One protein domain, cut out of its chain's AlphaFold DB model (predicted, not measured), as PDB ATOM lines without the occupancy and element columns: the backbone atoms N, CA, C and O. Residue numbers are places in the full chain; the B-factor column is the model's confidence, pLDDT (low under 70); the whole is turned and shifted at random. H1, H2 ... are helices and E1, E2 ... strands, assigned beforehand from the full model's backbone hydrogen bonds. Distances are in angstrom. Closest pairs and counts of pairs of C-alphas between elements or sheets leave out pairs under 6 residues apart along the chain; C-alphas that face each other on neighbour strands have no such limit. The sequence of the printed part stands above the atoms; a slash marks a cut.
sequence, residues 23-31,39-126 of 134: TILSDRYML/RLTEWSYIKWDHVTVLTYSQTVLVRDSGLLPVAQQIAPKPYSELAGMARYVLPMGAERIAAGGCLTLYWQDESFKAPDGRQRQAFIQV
ATOM      1  N   THR A  23      23.748   8.393 -12.047       62.41
ATOM      2  CA  THR A  23      23.199   7.298 -11.244       62.41
ATOM      3  C   THR A  23      23.286   7.732  -9.790       62.41
ATOM      4  O   THR A  23      24.363   7.723  -9.189       62.41
ATOM      5  N   ILE A  24      22.156   8.180  -9.252       69.00
ATOM      6  CA  ILE A  24      21.997   8.483  -7.836       69.00
ATOM      7  C   ILE A  24      21.385   7.239  -7.204       69.00
ATOM      8  O   ILE A  24      20.241   6.880  -7.480       69.00
ATOM      9  N   LEU A  25      22.181   6.549  -6.397       76.31
ATOM     10  CA  LEU A  25      21.711   5.466  -5.550       76.31
ATOM     11  C   LEU A  25      21.273   6.077  -4.225       76.31
ATOM     12  O   LEU A  25      22.021   6.858  -3.645       76.31
ATOM     13  N   SER A  26      20.101   5.701  -3.735       80.25
ATOM     14  CA  SER A  26      19.640   6.141  -2.420       80.25
ATOM     15  C   SER A  26      19.883   5.076  -1.360       80.25
ATOM     16  O   SER A  26      19.960   3.885  -1.679       80.25
ATOM     17  N   ASP A  27      19.951   5.502  -0.098       81.19
ATOM     18  CA  ASP A  27      19.899   4.615   1.066       81.19
ATOM     19  C   ASP A  27      21.046   3.586   1.143       81.19
ATOM     20  O   ASP A  27      20.846   2.416   1.497       81.19
ATOM     21  N   ARG A  28      22.273   4.010   0.821       82.25
ATOM     22  CA  ARG A  28      23.447   3.124   0.759       82.25
ATOM     23  C   ARG A  28      24.416   3.360   1.906       82.25
ATOM     24  O   ARG A  28      24.709   4.491   2.282       82.25
ATOM     25  N   TYR A  29      24.960   2.264   2.420       84.75
ATOM     26  CA  TYR A  29      26.157   2.304   3.251       84.75
ATOM     27  C   TYR A  29      27.392   2.429   2.363       84.75
ATOM     28  O   TYR A  29      27.385   2.005   1.207       84.75
ATOM     29  N   MET A  30      28.460   2.996   2.914       83.56
ATOM     30  CA  MET A  30      29.769   2.893   2.278       83.56
ATOM     31  C   MET A  30      30.257   1.446   2.310       83.56
ATOM     32  O   MET A  30      29.922   0.684   3.221       83.56
ATOM     33  N   LEU A  31      31.120   1.097   1.357       77.12
ATOM     34  CA  LEU A  31      31.846  -0.162   1.430       77.12
ATOM     35  C   LEU A  31      32.674  -0.229   2.715       77.12
ATOM     36  O   LEU A  31      33.254   0.791   3.114       77.12
ATOM     37  N   ARG A  39      40.408  -1.871  12.225       85.06
ATOM     38  CA  ARG A  39      39.029  -1.698  12.698       85.06
ATOM     39  C   ARG A  39      38.188  -1.066  11.605       85.06
ATOM     40  O   ARG A  39      38.667  -0.190  10.890       85.06
ATOM     41  N   LEU A  40      36.934  -1.502  11.483       85.00
ATOM     42  CA  LEU A  40      36.012  -0.905  10.526       85.00
ATOM     43  C   LEU A  40      35.849   0.585  10.842       85.00
ATOM     44  O   LEU A  40      35.629   0.951  11.998       85.00
ATOM     45  N   THR A  41      35.961   1.435   9.824       85.62
ATOM     46  CA  THR A  41      35.763   2.868  10.004       85.62
ATOM     47  C   THR A  41      34.320   3.117  10.419       85.62
ATOM     48  O   THR A  41      33.385   2.531   9.865       85.62
ATOM     49  N   GLU A  42      34.125   4.044  11.354       87.81
ATOM     50  CA  GLU A  42      32.780   4.434  11.779       87.81
ATOM     51  C   GLU A  42      31.955   5.033  10.626       87.81
ATOM     52  O   GLU A  42      30.728   4.959  10.632       87.81
ATOM     53  N   TRP A  43      32.626   5.546   9.589       87.06
ATOM     54  CA  TRP A  43      32.000   6.024   8.357       87.06
ATOM     55  C   TRP A  43      31.223   4.932   7.614       87.06
ATOM     56  O   TRP A  43      30.204   5.223   6.993       87.06
ATOM     57  N   SER A  44      31.655   3.673   7.731       86.31
ATOM     58  CA  SER A  44      30.993   2.527   7.095       86.31
ATOM     59  C   SER A  44      29.603   2.232   7.686       86.31
ATOM     60  O   SER A  44      28.808   1.547   7.054       86.31
ATOM     61  N   TYR A  45      29.282   2.761   8.877       87.88
ATOM     62  CA  TYR A  45      27.973   2.594   9.526       87.88
ATOM     63  C   TYR A  45      26.966   3.700   9.190       87.88
ATOM     64  O   TYR A  45      25.825   3.655   9.652       87.88
ATOM     65  N   ILE A  46      27.361   4.698   8.398       89.50
ATOM     66  CA  ILE A  46      26.467   5.775   7.979       89.50
ATOM     67  C   ILE A  46      25.651   5.288   6.785       89.50
ATOM     68  O   ILE A  46      26.210   4.889   5.761       89.50
ATOM     69  N   LYS A  47      24.323   5.349   6.915       89.81
ATOM     70  CA  LYS A  47      23.413   5.220   5.780       89.81
ATOM     71  C   LYS A  47      23.312   6.589   5.113       89.81
ATOM     72  O   LYS A  47      22.868   7.546   5.747       89.81
ATOM     73  N   TRP A  48      23.790   6.684   3.882       90.56
ATOM     74  CA  TRP A  48      23.760   7.911   3.099       90.56
ATOM     75  C   TRP A  48      22.459   7.990   2.312       90.56
ATOM     76  O   TRP A  48      22.090   7.017   1.645       90.56
ATOM     77  N   ASP A  49      21.803   9.146   2.371       91.44
ATOM     78  CA  ASP A  49      20.588   9.443   1.615       91.44
ATOM     79  C   ASP A  49      20.857   9.272   0.120       91.44
ATOM     80  O   ASP A  49      20.039   8.686  -0.592       91.44
ATOM     81  N   HIS A  50      22.045   9.696  -0.333       90.56
ATOM     82  CA  HIS A  50      22.430   9.677  -1.738       90.56
ATOM     83  C   HIS A  50      23.893   9.291  -1.958       90.56
ATOM     84  O   HIS A  50      24.806   9.717  -1.246       90.56
ATOM     85  N   VAL A  51      24.119   8.530  -3.028       90.31
ATOM     86  CA  VAL A  51      25.435   8.132  -3.524       90.31
ATOM     87  C   VAL A  51      25.490   8.317  -5.032       90.31
ATOM     88  O   VAL A  51      24.668   7.779  -5.770       90.31
ATOM     89  N   THR A  52      26.477   9.068  -5.506       89.19
ATOM     90  CA  THR A  52      26.731   9.289  -6.932       89.19
ATOM     91  C   THR A  52      28.098   8.739  -7.298       89.19
ATOM     92  O   THR A  52      29.111   9.153  -6.737       89.19
ATOM     93  N   VAL A  53      28.138   7.833  -8.270       88.81
ATOM     94  CA  VAL A  53      29.387   7.276  -8.799       88.81
ATOM     95  C   VAL A  53      29.741   7.998 -10.093       88.81
ATOM     96  O   VAL A  53      28.962   8.010 -11.045       88.81
ATOM     97  N   LEU A  54      30.935   8.583 -10.147       89.75
ATOM     98  CA  LEU A  54      31.500   9.115 -11.380       89.75
ATOM     99  C   LEU A  54      32.347   8.044 -12.055       89.75
ATOM    100  O   LEU A  54      33.309   7.539 -11.479       89.75
ATOM    101  N   THR A  55      32.036   7.739 -13.313       87.31
ATOM    102  CA  THR A  55      32.858   6.848 -14.146       87.31
ATOM    103  C   THR A  55      34.313   7.324 -14.217       87.31
ATOM    104  O   THR A  55      34.616   8.485 -13.930       87.31
ATOM    105  N   TYR A  56      35.229   6.460 -14.661       89.44
ATOM    106  CA  TYR A  56      36.634   6.830 -14.865       89.44
ATOM    107  C   TYR A  56      36.791   8.121 -15.689       89.44
ATOM    108  O   TYR A  56      37.431   9.069 -15.239       89.44
ATOM    109  N   SER A  57      36.149   8.207 -16.859       89.88
ATOM    110  CA  SER A  57      36.252   9.383 -17.732       89.88
ATOM    111  C   SER A  57      35.723  10.656 -17.070       89.88
ATOM    112  O   SER A  57      36.309  11.722 -17.234       89.88
ATOM    113  N   GLN A  58      34.646  10.557 -16.286       90.25
ATOM    114  CA  GLN A  58      34.108  11.691 -15.529       90.25
ATOM    115  C   GLN A  58      35.012  12.073 -14.361       90.25
ATOM    116  O   GLN A  58      35.194  13.254 -14.090       90.25
ATOM    117  N   THR A  59      35.616  11.091 -13.700       91.56
ATOM    118  CA  THR A  59      36.581  11.316 -12.624       91.56
ATOM    119  C   THR A  59      37.807  12.060 -13.152       91.56
ATOM    120  O   THR A  59      38.227  13.049 -12.553       91.56
ATOM    121  N   VAL A  60      38.334  11.649 -14.312       91.94
ATOM    122  CA  VAL A  60      39.416  12.354 -15.018       91.94
ATOM    123  C   VAL A  60      38.986  13.764 -15.412       91.94
ATOM    124  O   VAL A  60      39.709  14.716 -15.132       91.94
ATOM    125  N   LEU A  61      37.788  13.924 -15.987       91.81
ATOM    126  CA  LEU A  61      37.258  15.239 -16.344       91.81
ATOM    127  C   LEU A  61      37.177  16.162 -15.122       91.81
ATOM    128  O   LEU A  61      37.645  17.294 -15.172       91.81
ATOM    129  N   VAL A  62      36.619  15.690 -14.007       91.19
ATOM    130  CA  VAL A  62      36.501  16.479 -12.774       91.19
ATOM    131  C   VAL A  62      37.878  16.859 -12.228       91.19
ATOM    132  O   VAL A  62      38.074  18.021 -11.873       91.19
ATOM    133  N   ARG A  63      38.838  15.924 -12.218       91.19
ATOM    134  CA  ARG A  63      40.224  16.169 -11.785       91.19
ATOM    135  C   ARG A  63      40.901  17.265 -12.612       91.19
ATOM    136  O   ARG A  63      41.529  18.148 -12.034       91.19
ATOM    137  N   ASP A  64      40.739  17.222 -13.933       91.50
ATOM    138  CA  ASP A  64      41.534  18.034 -14.864       91.50
ATOM    139  C   ASP A  64      40.824  19.319 -15.330       91.50
ATOM    140  O   ASP A  64      41.461  20.219 -15.869       91.50
ATOM    141  N   SER A  65      39.511  19.449 -15.102       90.19
ATOM    142  CA  SER A  65      38.702  20.582 -15.593       90.19
ATOM    143  C   SER A  65      38.986  21.930 -14.924       90.19
ATOM    144  O   SER A  65      38.555  22.963 -15.431       90.19
ATOM    145  N   GLY A  66      39.620  21.942 -13.747       89.88
ATOM    146  CA  GLY A  66      39.766  23.156 -12.938       89.88
ATOM    147  C   GLY A  66      38.446  23.711 -12.377       89.88
ATOM    148  O   GLY A  66      38.444  24.803 -11.815       89.88
ATOM    149  N   LEU A  67      37.328  22.977 -12.486       90.31
ATOM    150  CA  LEU A  67      36.004  23.429 -12.030       90.31
ATOM    151  C   LEU A  67      35.813  23.347 -10.512       90.31
ATOM    152  O   LEU A  67      35.000  24.083  -9.957       90.31
ATOM    153  N   LEU A  68      36.555  22.475  -9.822       94.12
ATOM    154  CA  LEU A  68      36.369  22.220  -8.386       94.12
ATOM    155  C   LEU A  68      36.518  23.470  -7.497       94.12
ATOM    156  O   LEU A  68      35.655  23.671  -6.645       94.12
ATOM    157  N   PRO A  69      37.532  24.346  -7.680       94.00
ATOM    158  CA  PRO A  69      37.636  25.579  -6.899       94.00
ATOM    159  C   PRO A  69      36.461  26.534  -7.125       94.00
ATOM    160  O   PRO A  69      36.034  27.198  -6.184       94.00
ATOM    161  N   VAL A  70      35.924  26.585  -8.348       94.06
ATOM    162  CA  VAL A  70      34.764  27.422  -8.681       94.06
ATOM    163  C   VAL A  70      33.512  26.853  -8.018       94.06
ATOM    164  O   VAL A  70      32.837  27.559  -7.275       94.06
ATOM    165  N   ALA A  71      33.242  25.559  -8.208       93.75
ATOM    166  CA  ALA A  71      32.092  24.878  -7.617       93.75
ATOM    167  C   ALA A  71      32.092  24.959  -6.082       93.75
ATOM    168  O   ALA A  71      31.050  25.205  -5.482       93.75
ATOM    169  N   GLN A  72      33.261  24.842  -5.442       95.44
ATOM    170  CA  GLN A  72      33.402  25.021  -3.997       95.44
ATOM    171  C   GLN A  72      32.920  26.405  -3.521       95.44
ATOM    172  O   GLN A  72      32.395  26.513  -2.417       95.44
ATOM    173  N   GLN A  73      33.106  27.456  -4.326       95.19
ATOM    174  CA  GLN A  73      32.752  28.829  -3.955       95.19
ATOM    175  C   GLN A  73      31.290  29.179  -4.237       95.19
ATOM    176  O   GLN A  73      30.706  29.952  -3.482       95.19
ATOM    177  N   ILE A  74      30.714  28.652  -5.322       95.88
ATOM    178  CA  ILE A  74      29.406  29.115  -5.819       95.88
ATOM    179  C   ILE A  74      28.264  28.123  -5.598       95.88
ATOM    180  O   ILE A  74      27.102  28.518  -5.661       95.88
ATOM    181  N   ALA A  75      28.562  26.837  -5.391       94.31
ATOM    182  CA  ALA A  75      27.519  25.828  -5.288       94.31
ATOM    183  C   ALA A  75      26.883  25.819  -3.886       94.31
ATOM    184  O   ALA A  75      27.584  25.970  -2.877       94.31
ATOM    185  N   PRO A  76      25.564  25.588  -3.778       93.50
ATOM    186  CA  PRO A  76      24.948  25.333  -2.485       93.50
ATOM    187  C   PRO A  76      25.482  24.025  -1.883       93.50
ATOM    188  O   PRO A  76      26.037  23.168  -2.580       93.50
ATOM    189  N   LYS A  77      25.310  23.856  -0.571       91.94
ATOM    190  CA  LYS A  77      25.533  22.554   0.062       91.94
ATOM    191  C   LYS A  77      24.494  21.535  -0.439       91.94
ATOM    192  O   LYS A  77      23.372  21.947  -0.733       91.94
ATOM    193  N   PRO A  78      24.854  20.242  -0.547       93.31
ATOM    194  CA  PRO A  78      26.153  19.646  -0.196       93.31
ATOM    195  C   PRO A  78      27.231  19.756  -1.290       93.31
ATOM    196  O   PRO A  78      28.385  19.392  -1.058       93.31
ATOM    197  N   TYR A  79      26.904  20.277  -2.473       92.62
ATOM    198  CA  TYR A  79      27.792  20.259  -3.642       92.62
ATOM    199  C   TYR A  79      29.083  21.069  -3.468       92.62
ATOM    200  O   TYR A  79      30.136  20.634  -3.936       92.62
ATOM    201  N   SER A  80      29.049  22.205  -2.765       94.50
ATOM    202  CA  SER A  80      30.280  22.944  -2.433       94.50
ATOM    203  C   SER A  80      31.199  22.176  -1.483       94.50
ATOM    204  O   SER A  80      32.421  22.247  -1.629       94.50
ATOM    205  N   GLU A  81      30.640  21.402  -0.547       95.19
ATOM    206  CA  GLU A  81      31.415  20.539   0.352       95.19
ATOM    207  C   GLU A  81      32.043  19.374  -0.426       95.19
ATOM    208  O   GLU A  81      33.250  19.153  -0.316       95.19
ATOM    209  N   LEU A  82      31.270  18.719  -1.303       95.50
ATOM    210  CA  LEU A  82      31.767  17.686  -2.222       95.50
ATOM    211  C   LEU A  82      32.910  18.206  -3.104       95.50
ATOM    212  O   LEU A  82      33.954  17.559  -3.202       95.50
ATOM    213  N   ALA A  83      32.753  19.386  -3.710       94.88
ATOM    214  CA  ALA A  83      33.782  19.994  -4.552       94.88
ATOM    215  C   ALA A  83      35.058  20.317  -3.758       94.88
ATOM    216  O   ALA A  83      36.171  20.039  -4.215       94.88
ATOM    217  N   GLY A  84      34.893  20.849  -2.541       95.19
ATOM    218  CA  GLY A  84      35.992  21.102  -1.618       95.19
ATOM    219  C   GLY A  84      36.750  19.825  -1.265       95.19
ATOM    220  O   GLY A  84      37.975  19.808  -1.354       95.19
ATOM    221  N   MET A  85      36.051  18.737  -0.934       95.06
ATOM    222  CA  MET A  85      36.681  17.444  -0.648       95.06
ATOM    223  C   MET A  85      37.375  16.862  -1.884       95.06
ATOM    224  O   MET A  85      38.513  16.400  -1.783       95.06
ATOM    225  N   ALA A  86      36.733  16.911  -3.056       95.44
ATOM    226  CA  ALA A  86      37.246  16.323  -4.298       95.44
ATOM    227  C   ALA A  86      38.590  16.925  -4.697       95.44
ATOM    228  O   ALA A  86      39.493  16.200  -5.113       95.44
ATOM    229  N   ARG A  87      38.762  18.230  -4.464       94.00
ATOM    230  CA  ARG A  87      40.027  18.935  -4.681       94.00
ATOM    231  C   ARG A  87      41.195  18.331  -3.887       94.00
ATOM    232  O   ARG A  87      42.323  18.386  -4.368       94.00
ATOM    233  N   TYR A  88      40.941  17.759  -2.710       92.31
ATOM    234  CA  TYR A  88      41.966  17.114  -1.879       92.31
ATOM    235  C   TYR A  88      42.115  15.615  -2.164       92.31
ATOM    236  O   TYR A  88      43.234  15.114  -2.211       92.31
ATOM    237  N   VAL A  89      41.009  14.895  -2.375       94.00
ATOM    238  CA  VAL A  89      41.029  13.428  -2.518       94.00
ATOM    239  C   VAL A  89      41.502  12.980  -3.901       94.00
ATOM    240  O   VAL A  89      42.212  11.982  -4.001       94.00
ATOM    241  N   LEU A  90      41.157  13.703  -4.973       94.75
ATOM    242  CA  LEU A  90      41.527  13.302  -6.337       94.75
ATOM    243  C   LEU A  90      43.050  13.223  -6.558       94.75
ATOM    244  O   LEU A  90      43.490  12.226  -7.130       94.75
ATOM    245  N   PRO A  91      43.875  14.181  -6.080       93.06
ATOM    246  CA  PRO A  91      45.330  14.037  -6.124       93.06
ATOM    247  C   PRO A  91      45.848  12.825  -5.339       93.06
ATOM    248  O   PRO A  91      46.741  12.129  -5.812       93.06
ATOM    249  N   MET A  92      45.271  12.533  -4.167       91.94
ATOM    250  CA  MET A  92      45.671  11.385  -3.340       91.94
ATOM    251  C   MET A  92      45.290  10.041  -3.979       91.94
ATOM    252  O   MET A  92      45.971   9.041  -3.777       91.94
ATOM    253  N   GLY A  93      44.206  10.012  -4.754       91.81
ATOM    254  CA  GLY A  93      43.728   8.838  -5.481       91.81
ATOM    255  C   GLY A  93      44.269   8.704  -6.906       91.81
ATOM    256  O   GLY A  93      43.758   7.868  -7.650       91.81
ATOM    257  N   ALA A  94      45.253   9.512  -7.318       92.12
ATOM    258  CA  ALA A  94      45.678   9.621  -8.717       92.12
ATOM    259  C   ALA A  94      46.072   8.276  -9.355       92.12
ATOM    260  O   ALA A  94      45.689   8.018 -10.495       92.12
ATOM    261  N   GLU A  95      46.766   7.405  -8.617       93.00
ATOM    262  CA  GLU A  95      47.148   6.067  -9.093       93.00
ATOM    263  C   GLU A  95      45.929   5.176  -9.362       93.00
ATOM    264  O   GLU A  95      45.822   4.566 -10.425       93.00
ATOM    265  N   ARG A  96      44.954   5.157  -8.442       93.50
ATOM    266  CA  ARG A  96      43.704   4.394  -8.606       93.50
ATOM    267  C   ARG A  96      42.899   4.901  -9.792       93.50
ATOM    268  O   ARG A  96      42.369   4.103 -10.556       93.50
ATOM    269  N   ILE A  97      42.842   6.221  -9.968       93.25
ATOM    270  CA  ILE A  97      42.183   6.840 -11.121       93.25
ATOM    271  C   ILE A  97      42.885   6.389 -12.401       93.25
ATOM    272  O   ILE A  97      42.216   5.878 -13.288       93.25
ATOM    273  N   ALA A  98      44.216   6.493 -12.484       92.12
ATOM    274  CA  ALA A  98      44.983   6.063 -13.655       92.12
ATOM    275  C   ALA A  98      44.778   4.573 -14.002       92.12
ATOM    276  O   ALA A  98      44.798   4.210 -15.175       92.12
ATOM    277  N   ALA A  99      44.505   3.727 -13.003       92.31
ATOM    278  CA  ALA A  99      44.157   2.315 -13.176       92.31
ATOM    279  C   ALA A  99      42.684   2.056 -13.585       92.31
ATOM    280  O   ALA A  99      42.252   0.903 -13.662       92.31
ATOM    281  N   GLY A 100      41.896   3.098 -13.863       90.62
ATOM    282  CA  GLY A 100      40.485   2.990 -14.249       90.62
ATOM    283  C   GLY A 100      39.498   3.035 -13.080       90.62
ATOM    284  O   GLY A 100      38.359   2.595 -13.236       90.62
ATOM    285  N   GLY A 101      39.931   3.530 -11.920       92.06
ATOM    286  CA  GLY A 101      39.080   3.785 -10.764       92.06
ATOM    287  C   GLY A 101      38.076   4.919 -10.980       92.06
ATOM    288  O   GLY A 101      38.048   5.587 -12.017       92.06
ATOM    289  N   CYS A 102      37.252   5.145  -9.966       91.75
ATOM    290  CA  CYS A 102      36.139   6.095  -9.974       91.75
ATOM    291  C   CYS A 102      36.132   6.945  -8.707       91.75
ATOM    292  O   CYS A 102      36.714   6.579  -7.683       91.75
ATOM    293  N   LEU A 103      35.421   8.067  -8.776       93.19
ATOM    294  CA  LEU A 103      35.088   8.893  -7.629       93.19
ATOM    295  C   LEU A 103      33.642   8.624  -7.205       93.19
ATOM    296  O   LEU A 103      32.718   8.865  -7.980       93.19
ATOM    297  N   THR A 104      33.453   8.195  -5.963       91.88
ATOM    298  CA  THR A 104      32.131   8.043  -5.352       91.88
ATOM    299  C   THR A 104      31.870   9.198  -4.394       91.88
ATOM    300  O   THR A 104      32.720   9.546  -3.570       91.88
ATOM    301  N   LEU A 105      30.694   9.800  -4.529       93.06
ATOM    302  CA  LEU A 105      30.223  10.968  -3.798       93.06
ATOM    303  C   LEU A 105      29.051  10.551  -2.913       93.06
ATOM    304  O   LEU A 105      28.001  10.187  -3.429       93.06
ATOM    305  N   TYR A 106      29.218  10.627  -1.603       92.94
ATOM    306  CA  TYR A 106      28.183  10.350  -0.615       92.94
ATOM    307  C   TYR A 106      27.660  11.672  -0.056       92.94
ATOM    308  O   TYR A 106      28.461  12.545   0.287       92.94
ATOM    309  N   TRP A 107      26.346  11.850   0.032       93.69
ATOM    310  CA  TRP A 107      25.769  13.078   0.575       93.69
ATOM    311  C   TRP A 107      24.408  12.853   1.238       93.69
ATOM    312  O   TRP A 107      23.704  11.898   0.921       93.69
ATOM    313  N   GLN A 108      24.093  13.726   2.195       93.31
ATOM    314  CA  GLN A 108      22.848  13.740   2.963       93.31
ATOM    315  C   GLN A 108      21.989  14.946   2.570       93.31
ATOM    316  O   GLN A 108      22.523  16.000   2.204       93.31
ATOM    317  N   ASP A 109      20.674  14.839   2.715       91.25
ATOM    318  CA  ASP A 109      19.767  15.982   2.555       91.25
ATOM    319  C   ASP A 109      19.930  16.988   3.708       91.25
ATOM    320  O   ASP A 109      19.863  18.202   3.500       91.25
ATOM    321  N   GLU A 110      20.264  16.497   4.906       91.69
ATOM    322  CA  GLU A 110      20.525  17.303   6.100       91.69
ATOM    323  C   GLU A 110      21.932  17.069   6.672       91.69
ATOM    324  O   GLU A 110      22.522  15.997   6.559       91.69
ATOM    325  N   SER A 111      22.507  18.096   7.310       92.12
ATOM    326  CA  SER A 111      23.801  17.943   7.988       92.12
ATOM    327  C   SER A 111      23.675  17.064   9.235       92.12
ATOM    328  O   SER A 111      22.717  17.184   9.996       92.12
ATOM    329  N   PHE A 112      24.688  16.241   9.492       91.81
ATOM    330  CA  PHE A 112      24.761  15.364  10.657       91.81
ATOM    331  C   PHE A 112      26.119  15.465  11.352       91.81
ATOM    332  O   PHE A 112      27.127  15.879  10.770       91.81
ATOM    333  N   LYS A 113      26.167  15.044  12.620       94.31
ATOM    334  CA  LYS A 113      27.423  14.931  13.364       94.31
ATOM    335  C   LYS A 113      28.160  13.659  12.935       94.31
ATOM    336  O   LYS A 113      27.736  12.560  13.277       94.31
ATOM    337  N   ALA A 114      29.255  13.822  12.203       90.38
ATOM    338  CA  ALA A 114      30.074  12.731  11.692       90.38
ATOM    339  C   ALA A 114      31.009  12.125  12.760       90.38
ATOM    340  O   ALA A 114      31.204  12.733  13.819       90.38
ATOM    341  N   PRO A 115      31.633  10.959  12.484       88.94
ATOM    342  CA  PRO A 115      32.598  10.315  13.383       88.94
ATOM    343  C   PRO A 115      33.775  11.200  13.814       88.94
ATOM    344  O   PRO A 115      34.282  11.080  14.924       88.94
ATOM    345  N   ASP A 116      34.186  12.151  12.970       88.19
ATOM    346  CA  ASP A 116      35.229  13.135  13.298       88.19
ATOM    347  C   ASP A 116      34.746  14.250  14.258       88.19
ATOM    348  O   ASP A 116      35.482  15.195  14.553       88.19
ATOM    349  N   GLY A 117      33.500  14.160  14.733       90.75
ATOM    350  CA  GLY A 117      32.846  15.111  15.624       90.75
ATOM    351  C   GLY A 117      32.339  16.379  14.936       90.75
ATOM    352  O   GLY A 117      31.733  17.218  15.611       90.75
ATOM    353  N   ARG A 118      32.562  16.542  13.625       91.12
ATOM    354  CA  ARG A 118      32.176  17.738  12.865       91.12
ATOM    355  C   ARG A 118      30.805  17.564  12.228       91.12
ATOM    356  O   ARG A 118      30.363  16.453  11.953       91.12
ATOM    357  N   GLN A 119      30.140  18.687  11.972       93.31
ATOM    358  CA  GLN A 119      28.954  18.692  11.122       93.31
ATOM    359  C   GLN A 119      29.383  18.472   9.673       93.31
ATOM    360  O   GLN A 119      30.231  19.208   9.161       93.31
ATOM    361  N   ARG A 120      28.813  17.449   9.047       92.12
ATOM    362  CA  ARG A 120      29.077  17.049   7.667       92.12
ATOM    363  C   ARG A 120      27.766  16.866   6.941       92.12
ATOM    364  O   ARG A 120      26.762  16.506   7.545       92.12
ATOM    365  N   GLN A 121      27.808  17.066   5.638       93.88
ATOM    366  CA  GLN A 121      26.711  16.685   4.753       93.88
ATOM    367  C   GLN A 121      27.201  15.825   3.586       93.88
ATOM    368  O   GLN A 121      26.402  15.323   2.805       93.88
ATOM    369  N   ALA A 122      28.517  15.641   3.467       94.19
ATOM    370  CA  ALA A 122      29.134  14.953   2.353       94.19
ATOM    371  C   ALA A 122      30.363  14.146   2.778       94.19
ATOM    372  O   ALA A 122      31.067  14.488   3.732       94.19
ATOM    373  N   PHE A 123      30.640  13.091   2.022       92.69
ATOM    374  CA  PHE A 123      31.881  12.336   2.052       92.69
ATOM    375  C   PHE A 123      32.222  11.868   0.640       92.69
ATOM    376  O   PHE A 123      31.340  11.707  -0.196       92.69
ATOM    377  N   ILE A 124      33.500  11.647   0.341       92.56
ATOM    378  CA  ILE A 124      33.906  11.128  -0.967       92.56
ATOM    379  C   ILE A 124      35.028  10.114  -0.820       92.56
ATOM    380  O   ILE A 124      35.836  10.197   0.107       92.56
ATOM    381  N   GLN A 125      35.136   9.215  -1.791       91.69
ATOM    382  CA  GLN A 125      36.225   8.254  -1.854       91.69
ATOM    383  C   GLN A 125      36.551   7.891  -3.300       91.69
ATOM    384  O   GLN A 125      35.665   7.790  -4.145       91.69
ATOM    385  N   VAL A 126      37.840   7.679  -3.574       92.44
ATOM    386  CA  VAL A 126      38.289   7.077  -4.830       92.44
ATOM    387  C   VAL A 126      38.426   5.573  -4.637       92.44
ATOM    388  O   VAL A 126      39.212   5.107  -3.798       92.44
TER     389      VAL A 126
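AT A GLANCE: This is residues 23 to 31 and 39 to 126 of the 134 residues of an uncharacterized protein of Gordonia amarae (UniProt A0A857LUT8). A strongly twisted sheet of four strands has the long helix H4 slantwise over its strand E4, and H3 folds back beside H4, farther from the strands. H2 stands up from the same face where E2 ends, with H5 beside it, and the small H1 sits by the other end of E2. The printed part has 97 residues, with five named helices and four named strands in the order E1 H1 E2 H2 H3 H4 H5 E3 E4. The sheet's order is E1 - E2 - E3 - E4, antiparallel throughout, and the class is mixed, helices and strands. The whole is compact, with a radius of gyration of the C-alphas of 13.1 A and spans of 32 by 32 by 24 A.

HOW THE PARTS SIT: Start at edge strand E1, residues 24 to 29; its antiparallel neighbour is E2, residues 47 to 54, with N 25 and O 51 within hydrogen-bond range at 2.8 A. Next comes E3, residues 102 to 113, antiparallel to E2, with N 52 and O 105 at 2.8 A. E3 forms a hairpin with edge strand E4, residues 119 to 126, where N 106 and O 123 are 2.8 A apart. H1, residues 42 to 45, only grazes the sheet with residues 43 to 45. H2, residues 56 to 64, stands up from the sheet at 68 degrees, only just over E3 with 3 of its C-alphas. H3, residues 68 to 74, is not on the sheet; it touches H4, residues 79 to 92, at a shallow tilt of 16 degrees, opposite ways, in a helical hairpin whose closest C-alphas are those of Gln 72 and Ser 80, 4.1 A apart. H4 lies over E4 at a height over the sheet of 7.5 A, closest at the C-alphas of Leu 82 and Ala 122, 5.9 A apart. With H2 on the same face, this gives two layers, helices on one face of a sheet. H5, residues 94 to 98, only just touches H2 with 3 pairs of C-alphas within 8 A, the closest Tyr 56 and Ile 97 at 6.7 A. Every O i to N i+4 pair is within hydrogen-bond range in H2, H3 and H5, and 7 of 10 are in H4; H1 is too short for one.

IN THESE COORDINATES: Find C-alpha 24 at (21.997, 8.483, -7.836), where E1 begins. E2 spans 19.4 A and bends by 64 degrees at residue 50. H4 runs 20.0 A from C-alpha 79 at (27.792, 20.259, -3.642). E3 spans 26.4 A and bends by 97 degrees at residue 110. E4 runs 21.8 A to C-alpha 126 at (38.289, 7.077, -4.830).

THE WHOLE: The C-alphas farthest apart, Arg 39 and Ile 74, are 37.2 A apart. Residues 32 to 38 are not printed, and C-alphas 31 and 39 are 13.5 A apart across this cut. Of the links printed whole, each is tight. Residues 23 to 24 have pLDDT under 70.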